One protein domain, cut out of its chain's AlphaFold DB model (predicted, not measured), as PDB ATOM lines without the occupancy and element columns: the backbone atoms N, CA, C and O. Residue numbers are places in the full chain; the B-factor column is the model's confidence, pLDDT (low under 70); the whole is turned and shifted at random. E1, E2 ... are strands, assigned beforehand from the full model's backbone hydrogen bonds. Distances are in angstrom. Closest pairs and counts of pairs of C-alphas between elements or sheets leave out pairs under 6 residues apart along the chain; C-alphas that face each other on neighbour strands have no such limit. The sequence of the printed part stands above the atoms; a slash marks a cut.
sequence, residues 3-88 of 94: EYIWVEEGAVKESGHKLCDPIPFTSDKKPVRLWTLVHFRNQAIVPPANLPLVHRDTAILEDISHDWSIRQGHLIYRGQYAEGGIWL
ATOM      1  N   GLU A   3     113.895  85.965 142.399       93.12
ATOM      2  CA  GLU A   3     114.769  84.923 141.853       93.12
ATOM      3  C   GLU A   3     114.588  83.626 142.651       93.12
ATOM      4  O   GLU A   3     114.248  83.666 143.836       93.12
ATOM      5  N   TYR A   4     114.797  82.478 142.004       94.88
ATOM      6  CA  TYR A   4     114.735  81.169 142.652       94.88
ATOM      7  C   TYR A   4     116.117  80.529 142.682       94.88
ATOM      8  O   TYR A   4     116.812  80.504 141.668       94.88
ATOM      9  N   ILE A   5     116.495  80.000 143.841       93.88
ATOM     10  CA  ILE A   5     117.803  79.387 144.079       93.88
ATOM     11  C   ILE A   5     117.573  77.994 144.653       93.88
ATOM     12  O   ILE A   5     116.827  77.841 145.620       93.88
ATOM     13  N   TRP A   6     118.199  76.983 144.056       93.31
ATOM     14  CA  TRP A   6     118.230  75.647 144.638       93.31
ATOM     15  C   TRP A   6     119.338  75.572 145.677       93.31
ATOM     16  O   TRP A   6     120.459  76.019 145.427       93.31
ATOM     17  N   VAL A   7     119.020  74.996 146.829       91.25
ATOM     18  CA  VAL A   7     119.974  74.756 147.904       91.25
ATOM     19  C   VAL A   7     120.049  73.269 148.157       91.25
ATOM     20  O   VAL A   7     119.032  72.635 148.443       91.25
ATOM     21  N   GLU A   8     121.258  72.731 148.048       89.25
ATOM     22  CA  GLU A   8     121.521  71.339 148.379       89.25
ATOM     23  C   GLU A   8     121.365  71.092 149.880       89.25
ATOM     24  O   GLU A   8     121.378  72.004 150.711       89.25
ATOM     25  N   GLU A   9     121.205  69.826 150.236       84.00
ATOM     26  CA  GLU A   9     121.139  69.424 151.631       84.00
ATOM     27  C   GLU A   9     122.413  69.795 152.401       84.00
ATOM     28  O   GLU A   9     123.529  69.476 151.995       84.00
ATOM     29  N   GLY A  10     122.232  70.454 153.548       76.38
ATOM     30  CA  GLY A  10     123.338  70.832 154.420       76.38
ATOM     31  C   GLY A  10     124.003  69.629 155.094       76.38
ATOM     32  O   GLY A  10     123.336  68.680 155.514       76.38
ATOM     33  N   ALA A  11     125.326  69.690 155.245       67.06
ATOM     34  CA  ALA A  11     126.138  68.566 155.716       67.06
ATOM     35  C   ALA A  11     126.159  68.393 157.249       67.06
ATOM     36  O   ALA A  11     126.398  67.291 157.742       67.06
ATOM     37  N   VAL A  12     125.922  69.462 158.021       65.38
ATOM     38  CA  VAL A  12     126.120  69.464 159.484       65.38
ATOM     39  C   VAL A  12     124.876  69.968 160.201       65.38
ATOM     40  O   VAL A  12     124.347  71.022 159.853       65.38
ATOM     41  N   LYS A  13     124.423  69.227 161.221       61.84
ATOM     42  CA  LYS A  13     123.311  69.619 162.095       61.84
ATOM     43  C   LYS A  13     123.860  70.297 163.350       61.84
ATOM     44  O   LYS A  13     124.445  69.627 164.196       61.84
ATOM     45  N   GLU A  14     123.645  71.598 163.491       60.03
ATOM     46  CA  GLU A  14     123.975  72.355 164.701       60.03
ATOM     47  C   GLU A  14     122.679  72.881 165.323       60.03
ATOM     48  O   GLU A  14     121.851  73.482 164.640       60.03
ATOM     49  N   SER A  15     122.449  72.598 166.609       64.81
ATOM     50  CA  SER A  15     121.276  73.090 167.358       64.81
ATOM     51  C   SER A  15     119.912  72.840 166.687       64.81
ATOM     52  O   SER A  15     118.971  73.601 166.876       64.81
ATOM     53  N   GLY A  16     119.788  71.766 165.896       64.31
ATOM     54  CA  GLY A  16     118.554  71.416 165.180       64.31
ATOM     55  C   GLY A  16     118.432  71.973 163.756       64.31
ATOM     56  O   GLY A  16     117.514  71.570 163.049       64.31
ATOM     57  N   HIS A  17     119.377  72.802 163.308       63.94
ATOM     58  CA  HIS A  17     119.430  73.386 161.965       63.94
ATOM     59  C   HIS A  17     120.529  72.728 161.125       63.94
ATOM     60  O   HIS A  17     121.577  72.369 161.660       63.94
ATOM     61  N   LYS A  18     120.310  72.569 159.813       68.25
ATOM     62  CA  LYS A  18     121.366  72.126 158.891       68.25
ATOM     63  C   LYS A  18     122.096  73.335 158.321       68.25
ATOM     64  O   LYS A  18     121.463  74.249 157.794       68.25
ATOM     65  N   LEU A  19     123.422  73.329 158.406       73.00
ATOM     66  CA  LEU A  19     124.249  74.329 157.747       73.00
ATOM     67  C   LEU A  19     124.426  73.931 156.281       73.00
ATOM     68  O   LEU A  19     125.038  72.902 155.987       73.00
ATOM     69  N   CYS A  20     123.852  74.728 155.384       83.31
ATOM     70  CA  CYS A  20     124.055  74.578 153.949       83.31
ATOM     71  C   CYS A  20     125.384  75.223 153.549       83.31
ATOM     72  O   CYS A  20     125.809  76.203 154.173       83.31
ATOM     73  N   ASP A  21     126.018  74.698 152.501       86.06
ATOM     74  CA  ASP A  21     127.199  75.345 151.941       86.06
ATOM     75  C   ASP A  21     126.851  76.766 151.463       86.06
ATOM     76  O   ASP A  21     125.741  76.998 150.970       86.06
ATOM     77  N   PRO A  22     127.767  77.742 151.611       89.12
ATOM     78  CA  PRO A  22     127.572  79.082 151.076       89.12
ATOM     79  C   PRO A  22     127.265  79.045 149.578       89.12
ATOM     80  O   PRO A  22     128.029  78.486 148.792       89.12
ATOM     81  N   ILE A  23     126.175  79.688 149.166       90.88
ATOM     82  CA  ILE A  23     125.754  79.714 147.762       90.88
ATOM     83  C   ILE A  23     126.268  81.007 147.131       90.88
ATOM     84  O   ILE A  23     125.995  82.077 147.683       90.88
ATOM     85  N   PRO A  24     126.979  80.967 145.992       91.94
ATOM     86  CA  PRO A  24     127.351  82.179 145.273       91.94
ATOM     87  C   PRO A  24     126.121  83.051 144.998       91.94
ATOM     88  O   PRO A  24     125.130  82.591 144.432       91.94
ATOM     89  N   PHE A  25     126.179  84.313 145.415       89.50
ATOM     90  CA  PHE A  25     125.092  85.271 145.267       89.50
ATOM     91  C   PHE A  25     125.566  86.434 144.403       89.50
ATOM     92  O   PHE A  25     126.232  87.354 144.872       89.50
ATOM     93  N   THR A  26     125.249  86.357 143.112       83.56
ATOM     94  CA  THR A  26     125.774  87.261 142.079       83.56
ATOM     95  C   THR A  26     124.878  88.464 141.801       83.56
ATOM     96  O   THR A  26     125.161  89.227 140.883       83.56
ATOM     97  N   SER A  27     123.773  88.621 142.530       84.31
ATOM     98  CA  SER A  27     122.876  89.756 142.332       84.31
ATOM     99  C   SER A  27     123.452  91.004 142.997       84.31
ATOM    100  O   SER A  27     123.715  91.011 144.199       84.31
ATOM    101  N   ASP A  28     123.591  92.079 142.223       83.75
ATOM    102  CA  ASP A  28     124.010  93.394 142.728       83.75
ATOM    103  C   ASP A  28     122.910  94.082 143.554       83.75
ATOM    104  O   ASP A  28     123.134  95.107 144.202       83.75
ATOM    105  N   LYS A  29     121.689  93.535 143.526       87.88
ATOM    106  CA  LYS A  29     120.550  94.064 144.272       87.88
ATOM    107  C   LYS A  29     120.529  93.505 145.686       87.88
ATOM    108  O   LYS A  29     120.777  92.326 145.923       87.88
ATOM    109  N   LYS A  30     120.139  94.351 146.640       88.75
ATOM    110  CA  LYS A  30     119.961  93.931 148.030       88.75
ATOM    111  C   LYS A  30     118.686  93.081 148.158       88.75
ATOM    112  O   LYS A  30     117.599  93.596 147.882       88.75
ATOM    113  N   PRO A  31     118.781  91.812 148.589       93.88
ATOM    114  CA  PRO A  31     117.599  91.023 148.895       93.88
ATOM    115  C   PRO A  31     116.932  91.550 150.169       93.88
ATOM    116  O   PRO A  31     117.605  91.953 151.121       93.88
ATOM    117  N   VAL A  32     115.604  91.533 150.186       95.00
ATOM    118  CA  VAL A  32     114.778  92.006 151.307       95.00
ATOM    119  C   VAL A  32     114.009  90.893 151.995       95.00
ATOM    120  O   VAL A  32     113.695  91.018 153.177       95.00
ATOM    121  N   ARG A  33     113.710  89.802 151.285       96.00
ATOM    122  CA  ARG A  33     113.066  88.618 151.857       96.00
ATOM    123  C   ARG A  33     113.635  87.361 151.233       96.00
ATOM    124  O   ARG A  33     113.993  87.351 150.055       96.00
ATOM    125  N   LEU A  34     113.648  86.303 152.023       95.81
ATOM    126  CA  LEU A  34     113.963  84.964 151.573       95.81
ATOM    127  C   LEU A  34     112.855  84.037 152.049       95.81
ATOM    128  O   LEU A  34     112.424  84.101 153.200       95.81
ATOM    129  N   TRP A  35     112.378  83.209 151.131       96.19
ATOM    130  CA  TRP A  35     111.289  82.289 151.382       96.19
ATOM    131  C   TRP A  35     111.720  80.861 151.101       96.19
ATOM    132  O   TRP A  35     112.279  80.582 150.043       96.19
ATOM    133  N   THR A  36     111.379  79.952 152.000       94.62
ATOM    134  CA  THR A  36     111.588  78.517 151.821       94.62
ATOM    135  C   THR A  36     110.342  77.883 151.228       94.62
ATOM    136  O   THR A  36     109.249  77.969 151.795       94.62
ATOM    137  N   LEU A  37     110.492  77.226 150.079       94.81
ATOM    138  CA  LEU A  37     109.378  76.645 149.336       94.81
ATOM    139  C   LEU A  37     109.188  75.178 149.727       94.81
ATOM    140  O   LEU A  37     109.647  74.269 149.041       94.81
ATOM    141  N   VAL A  38     108.515  74.942 150.855       88.94
ATOM    142  CA  VAL A  38     108.423  73.623 151.517       88.94
ATOM    143  C   VAL A  38     107.931  72.480 150.618       88.94
ATOM    144  O   VAL A  38     108.325  71.335 150.823       88.94
ATOM    145  N   HIS A  39     107.129  72.777 149.594       89.50
ATOM    146  CA  HIS A  39     106.609  71.786 148.645       89.50
ATOM    147  C   HIS A  39     107.489  71.584 147.397       89.50
ATOM    148  O   HIS A  39     107.283  70.634 146.646       89.50
ATOM    149  N   PHE A  40     108.497  72.434 147.181       92.50
ATOM    150  CA  PHE A  40     109.415  72.370 146.042       92.50
ATOM    151  C   PHE A  40     110.738  71.716 146.463       92.50
ATOM    152  O   PHE A  40     111.753  72.374 146.687       92.50
ATOM    153  N   ARG A  41     110.693  70.384 146.577       90.31
ATOM    154  CA  ARG A  41     111.784  69.506 147.055       90.31
ATOM    155  C   ARG A  41     112.542  68.779 145.947       90.31
ATOM    156  O   ARG A  41     113.282  67.845 146.217       90.31
ATOM    157  N   ASN A  42     112.308  69.149 144.696       91.31
ATOM    158  CA  ASN A  42     112.926  68.508 143.545       91.31
ATOM    159  C   ASN A  42     113.594  69.581 142.685       91.31
ATOM    160  O   ASN A  42     112.911  70.457 142.152       91.31
ATOM    161  N   GLN A  43     114.914  69.488 142.528       93.62
ATOM    162  CA  GLN A  43     115.710  70.420 141.731       93.62
ATOM    163  C   GLN A  43     115.220  70.518 140.279       93.62
ATOM    164  O   GLN A  43     115.261  71.588 139.683       93.62
ATOM    165  N   ALA A  44     114.698  69.427 139.711       94.75
ATOM    166  CA  ALA A  44     114.187  69.418 138.342       94.75
ATOM    167  C   ALA A  44     112.848  70.164 138.185       94.75
ATOM    168  O   ALA A  44     112.443  70.468 137.064       94.75
ATOM    169  N   ILE A  45     112.149  70.459 139.287       93.50
ATOM    170  CA  ILE A  45     110.851  71.140 139.287       93.50
ATOM    171  C   ILE A  45     111.057  72.574 139.771       93.50
ATOM    172  O   ILE A  45     110.967  72.870 140.962       93.50
ATOM    173  N   VAL A  46     111.338  73.468 138.824       94.00
ATOM    174  CA  VAL A  46     111.536  74.894 139.103       94.00
ATOM    175  C   VAL A  46     110.203  75.536 139.524       94.00
ATOM    176  O   VAL A  46     109.192  75.343 138.839       94.00
ATOM    177  N   PRO A  47     110.168  76.317 140.618       95.44
ATOM    178  CA  PRO A  47     108.974  77.045 141.025       95.44
ATOM    179  C   PRO A  47     108.490  78.037 139.953       95.44
ATOM    180  O   PRO A  47     109.305  78.710 139.315       95.44
ATOM    181  N   PRO A  48     107.168  78.195 139.759       93.31
ATOM    182  CA  PRO A  48     106.645  79.138 138.780       93.31
ATOM    183  C   PRO A  48     106.895  80.590 139.214       93.31
ATOM    184  O   PRO A  48     106.809  80.934 140.394       93.31
ATOM    185  N   ALA A  49     107.163  81.483 138.256       88.88
ATOM    186  CA  ALA A  49     107.462  82.899 138.520       88.88
ATOM    187  C   ALA A  49     106.376  83.620 139.341       88.88
ATOM    188  O   ALA A  49     106.680  84.473 140.170       88.88
ATOM    189  N   ASN A  50     105.115  83.239 139.143       91.31
ATOM    190  CA  ASN A  50     103.937  83.805 139.795       91.31
ATOM    191  C   ASN A  50     103.440  82.984 140.999       91.31
ATOM    192  O   ASN A  50     102.289  83.156 141.400       91.31
ATOM    193  N   LEU A  51     104.264  82.097 141.571       93.56
ATOM    194  CA  LEU A  51     103.901  81.345 142.774       93.56
ATOM    195  C   LEU A  51     103.480  82.319 143.897       93.56
ATOM    196  O   LEU A  51     104.292  83.167 144.287       93.56
ATOM    197  N   PRO A  52     102.253  82.243 144.441       94.06
ATOM    198  CA  PRO A  52     101.891  83.047 145.601       94.06
ATOM    199  C   PRO A  52     102.730  82.609 146.803       94.06
ATOM    200  O   PRO A  52     102.816  81.416 147.089       94.06
ATOM    201  N   LEU A  53     103.351  83.562 147.503       95.12
ATOM    202  CA  LEU A  53     104.128  83.302 148.719       95.12
ATOM    203  C   LEU A  53     103.348  83.816 149.924       95.12
ATOM    204  O   LEU A  53     103.201  85.024 150.114       95.12
ATOM    205  N   VAL A  54     102.829  82.884 150.716       95.12
ATOM    206  CA  VAL A  54     102.044  83.144 151.921       95.12
ATOM    207  C   VAL A  54     102.678  82.351 153.059       95.12
ATOM    208  O   VAL A  54     102.805  81.127 152.976       95.12
ATOM    209  N   HIS A  55     103.114  83.057 154.107       95.06
ATOM    210  CA  HIS A  55     103.819  82.450 155.234       95.06
ATOM    211  C   HIS A  55     102.958  81.367 155.904       95.06
ATOM    212  O   HIS A  55     101.832  81.653 156.304       95.06
ATOM    213  N   ARG A  56     103.518  80.159 156.069       90.56
ATOM    214  CA  ARG A  56     102.882  78.949 156.641       90.56
ATOM    215  C   ARG A  56     101.750  78.337 155.815       90.56
ATOM    216  O   ARG A  56     101.140  77.382 156.279       90.56
ATOM    217  N   ASP A  57     101.498  78.857 154.622       92.25
ATOM    218  CA  ASP A  57     100.560  78.264 153.671       92.25
ATOM    219  C   ASP A  57     101.344  77.675 152.495       92.25
ATOM    220  O   ASP A  57     101.566  76.469 152.431       92.25
ATOM    221  N   THR A  58     101.900  78.526 151.631       92.06
ATOM    222  CA  THR A  58     102.656  78.077 150.451       92.06
ATOM    223  C   THR A  58     104.172  78.100 150.640       92.06
ATOM    224  O   THR A  58     104.897  77.429 149.902       92.06
ATOM    225  N   ALA A  59     104.669  78.876 151.607       94.94
ATOM    226  CA  ALA A  59     106.093  79.043 151.879       94.94
ATOM    227  C   ALA A  59     106.355  79.442 153.338       94.94
ATOM    228  O   ALA A  59     105.464  79.910 154.047       94.94
ATOM    229  N   ILE A  60     107.599  79.310 153.790       94.50
ATOM    230  CA  ILE A  60     108.069  79.876 155.060       94.50
ATOM    231  C   ILE A  60     108.846  81.155 154.754       94.50
ATOM    232  O   ILE A  60     109.567  81.213 153.769       94.50
ATOM    233  N   LEU A  61     108.646  82.189 155.569       95.75
ATOM    234  CA  LEU A  61     109.360  83.458 155.471       95.75
ATOM    235  C   LEU A  61     110.493  83.356 156.475       95.75
ATOM    236  O   LEU A  61     110.215  83.168 157.658       95.75
ATOM    237  N   GLU A  62     111.721  83.433 155.988       94.50
ATOM    238  CA  GLU A  62     112.920  83.221 156.790       94.50
ATOM    239  C   GLU A  62     113.398  84.542 157.398       94.50
ATOM    240  O   GLU A  62     113.381  85.597 156.747       94.50
ATOM    241  N   ASP A  63     113.854  84.481 158.644       92.19
ATOM    242  CA  ASP A  63     114.336  85.641 159.375       92.19
ATOM    243  C   ASP A  63     115.735  86.056 158.897       92.19
ATOM    244  O   ASP A  63     116.665  85.249 158.768       92.19
ATOM    245  N   ILE A  64     115.887  87.351 158.615       90.94
ATOM    246  CA  ILE A  64     117.163  87.906 158.177       90.94
ATOM    247  C   ILE A  64     118.128  88.006 159.361       90.94
ATOM    248  O   ILE A  64     117.842  88.622 160.380       90.94
ATOM    249  N   SER A  65     119.348  87.512 159.172       85.19
ATOM    250  CA  SER A  65     120.424  87.341 160.164       85.19
ATOM    251  C   SER A  65     120.365  86.030 160.940       85.19
ATOM    252  O   SER A  65     121.430  85.435 161.132       85.19
ATOM    253  N   HIS A  66     119.178  85.567 161.348       86.94
ATOM    254  CA  HIS A  66     119.038  84.276 162.023       86.94
ATOM    255  C   HIS A  66     119.117  83.119 161.019       86.94
ATOM    256  O   HIS A  66     120.077  82.340 161.030       86.94
ATOM    257  N   ASP A  67     118.164  83.071 160.087       89.44
ATOM    258  CA  ASP A  67     118.015  81.958 159.150       89.44
ATOM    259  C   ASP A  67     118.855  82.161 157.891       89.44
ATOM    260  O   ASP A  67     119.326  81.194 157.291       89.44
ATOM    261  N   TRP A  68     119.101  83.411 157.491       91.88
ATOM    262  CA  TRP A  68     119.909  83.697 156.308       91.88
ATOM    263  C   TRP A  68     120.629  85.047 156.344       91.88
ATOM    264  O   TRP A  68     120.255  85.969 157.063       91.88
ATOM    265  N   SER A  69     121.695  85.187 155.553       92.88
ATOM    266  CA  SER A  69     122.378  86.473 155.343       92.88
ATOM    267  C   SER A  69     123.202  86.470 154.055       92.88
ATOM    268  O   SER A  69     123.649  85.410 153.628       92.88
ATOM    269  N   ILE A  70     123.470  87.649 153.483       92.69
ATOM    270  CA  ILE A  70     124.465  87.812 152.411       92.69
ATOM    271  C   ILE A  70     125.786  88.289 153.013       92.69
ATOM    272  O   ILE A  70     125.824  89.313 153.701       92.69
ATOM    273  N   ARG A  71     126.879  87.563 152.765       91.00
ATOM    274  CA  ARG A  71     128.231  87.922 153.218       91.00
ATOM    275  C   ARG A  71     129.242  87.587 152.134       91.00
ATOM    276  O   ARG A  71     129.224  86.483 151.610       91.00
ATOM    277  N   GLN A  72     130.128  88.534 151.819       90.44
ATOM    278  CA  GLN A  72     131.247  88.321 150.886       90.44
ATOM    279  C   GLN A  72     130.809  87.677 149.550       90.44
ATOM    280  O   GLN A  72     131.431  86.730 149.078       90.44
ATOM    281  N   GLY A  73     129.698  88.149 148.969       90.69
ATOM    282  CA  GLY A  73     129.168  87.628 147.700       90.69
ATOM    283  C   GLY A  73     128.512  86.245 147.784       90.69
ATOM    284  O   GLY A  73     128.298  85.620 146.752       90.69
ATOM    285  N   HIS A  74     128.201  85.754 148.986       93.00
ATOM    286  CA  HIS A  74     127.537  84.470 149.191       93.00
ATOM    287  C   HIS A  74     126.273  84.620 150.035       93.00
ATOM    288  O   HIS A  74     126.231  85.401 150.990       93.00
ATOM    289  N   LEU A  75     125.260  83.826 149.705       92.31
ATOM    290  CA  LEU A  75     124.096  83.566 150.532       92.31
ATOM    291  C   LEU A  75     124.437  82.454 151.526       92.31
ATOM    292  O   LEU A  75     124.760  81.331 151.147       92.31
ATOM    293  N   ILE A  76     124.336  82.781 152.808       91.50
ATOM    294  CA  ILE A  76     124.419  81.828 153.910       91.50
ATOM    295  C   ILE A  76     122.995  81.514 154.347       91.50
ATOM    296  O   ILE A  76     122.278  82.442 154.720       91.50
ATOM    297  N   TYR A  77     122.605  80.241 154.329       89.94
ATOM    298  CA  TYR A  77     121.267  79.776 154.701       89.94
ATOM    299  C   TYR A  77     121.340  78.654 155.749       89.94
ATOM    300  O   TYR A  77     122.166  77.744 155.651       89.94
ATOM    301  N   ARG A  78     120.489  78.751 156.775       85.62
ATOM    302  CA  ARG A  78     120.455  77.902 157.982       85.62
ATOM    303  C   ARG A  78     119.043  77.407 158.321       85.62
ATOM    304  O   ARG A  78     118.779  77.005 159.456       85.62
ATOM    305  N   GLY A  79     118.111  77.479 157.375       75.94
ATOM    306  CA  GLY A  79     116.717  77.129 157.638       75.94
ATOM    307  C   GLY A  79     116.522  75.647 157.976       75.94
ATOM    308  O   GLY A  79     117.332  74.777 157.649       75.94
ATOM    309  N   GLN A  80     115.409  75.351 158.648       67.69
ATOM    310  CA  GLN A  80     115.118  74.033 159.237       67.69
ATOM    311  C   GLN A  80     114.870  72.910 158.219       67.69
ATOM    312  O   GLN A  80     114.799  71.745 158.596       67.69
ATOM    313  N   TYR A  81     114.746  73.237 156.933       66.12
ATOM    314  CA  TYR A  81     114.163  72.329 155.950       66.12
ATOM    315  C   TYR A  81     115.164  71.738 154.957       66.12
ATOM    316  O   TYR A  81     114.734  71.166 153.974       66.12
ATOM    317  N   ALA A  82     116.479  71.816 155.132       60.69
ATOM    318  CA  ALA A  82     117.410  71.346 154.095       60.69
ATOM    319  C   ALA A  82     117.593  69.804 153.994       60.69
ATOM    320  O   ALA A  82     118.684  69.357 153.683       60.69
ATOM    321  N   GLU A  83     116.587  68.959 154.259       69.75
ATOM    322  CA  GLU A  83     116.692  67.487 154.090       69.75
ATOM    323  C   GLU A  83     116.350  67.026 152.657       69.75
ATOM    324  O   GLU A  83     115.184  66.994 152.272       69.75
ATOM    325  N   GLY A  84     117.339  66.690 151.827       78.62
ATOM    326  CA  GLY A  84     117.147  66.363 150.405       78.62
ATOM    327  C   GLY A  84     117.071  67.571 149.460       78.62
ATOM    328  O   GLY A  84     116.598  67.432 148.336       78.62
ATOM    329  N   GLY A  85     117.515  68.748 149.916       88.19
ATOM    330  CA  GLY A  85     117.558  69.986 149.132       88.19
ATOM    331  C   GLY A  85     116.204  70.689 148.954       88.19
ATOM    332  O   GLY A  85     115.131  70.089 149.074       88.19
ATOM    333  N   ILE A  86     116.239  72.004 148.732       92.75
ATOM    334  CA  ILE A  86     115.037  72.842 148.638       92.75
ATOM    335  C   ILE A  86     115.236  74.061 147.738       92.75
ATOM    336  O   ILE A  86     116.311  74.655 147.680       92.75
ATOM    337  N   TRP A  87     114.157  74.481 147.082       94.81
ATOM    338  CA  TRP A  87     114.080  75.790 146.450       94.81
ATOM    339  C   TRP A  87     113.830  76.912 147.462       94.81
ATOM    340  O   TRP A  87     112.914  76.851 148.287       94.81
ATOM    341  N   LEU A  88     114.599  77.986 147.319       95.00
ATOM    342  CA  LEU A  88     114.386  79.267 147.975       95.00
ATOM    343  C   LEU A  88     113.896  80.297 146.959       95.00
ATOM    344  O   LEU A  88     114.321  80.288 145.803       95.00
TER     345      LEU A  88
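AT A GLANCE: This is residues 3 to 88 of the 94 residues of an uncharacterized protein of Vibrio alginolyticus (UniProt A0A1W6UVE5). Little of this rounded, compact body is regular: loops join four small antiparallel strand pairs, with E1 and E8 nearest the middle, hairpin E4-E5 beside E8, hairpin E6-E7 off to one side and hairpin E2-E3 farthest out. The printed 86 residues hold no named helix and eight named strands, E1 to E8 in order, with 31 residues, under half: all strand. The radius of gyration of the C-alphas is 12.2 A, the spans 30 by 30 by 24 A.

HOW THE PARTS SIT: Start at E1, residues 3 to 7, antiparallel to E8, residues 86 to 88; N 5 and O 88, 2.9 A apart, are within hydrogen-bond range. Next comes hairpin E2, residues 12 to 14, and E3, residues 17 to 19, with N 14 to O 17 at 2.9 A. In hairpin E4, residues 31 to 36, and E5, residues 60 to 62, N 36 to O 60 is 2.8 A. The closest C-alphas of E4 and E8, Thr 36 and Leu 88, are 4.8 A apart. In hairpin E6, residues 68 to 71, and E7, residues 74 to 77, N 76 to O 69 is 2.8 A.

IN THESE COORDINATES: Find C-alpha 3 at (114.769, 84.923, 141.853); E1 runs 12.9 A. E4 runs 14.2 A from C-alpha 31 at (117.599, 91.023, 148.895).

THE WHOLE: The C-alphas farthest apart, of Ser 15 and Asn 50, are 34.3 A apart. The printed part has no cut; links E3 to E4 and E4 to E5 are long. Look for pLDDT under 70 at residues 11 to 18 and 80 to 83.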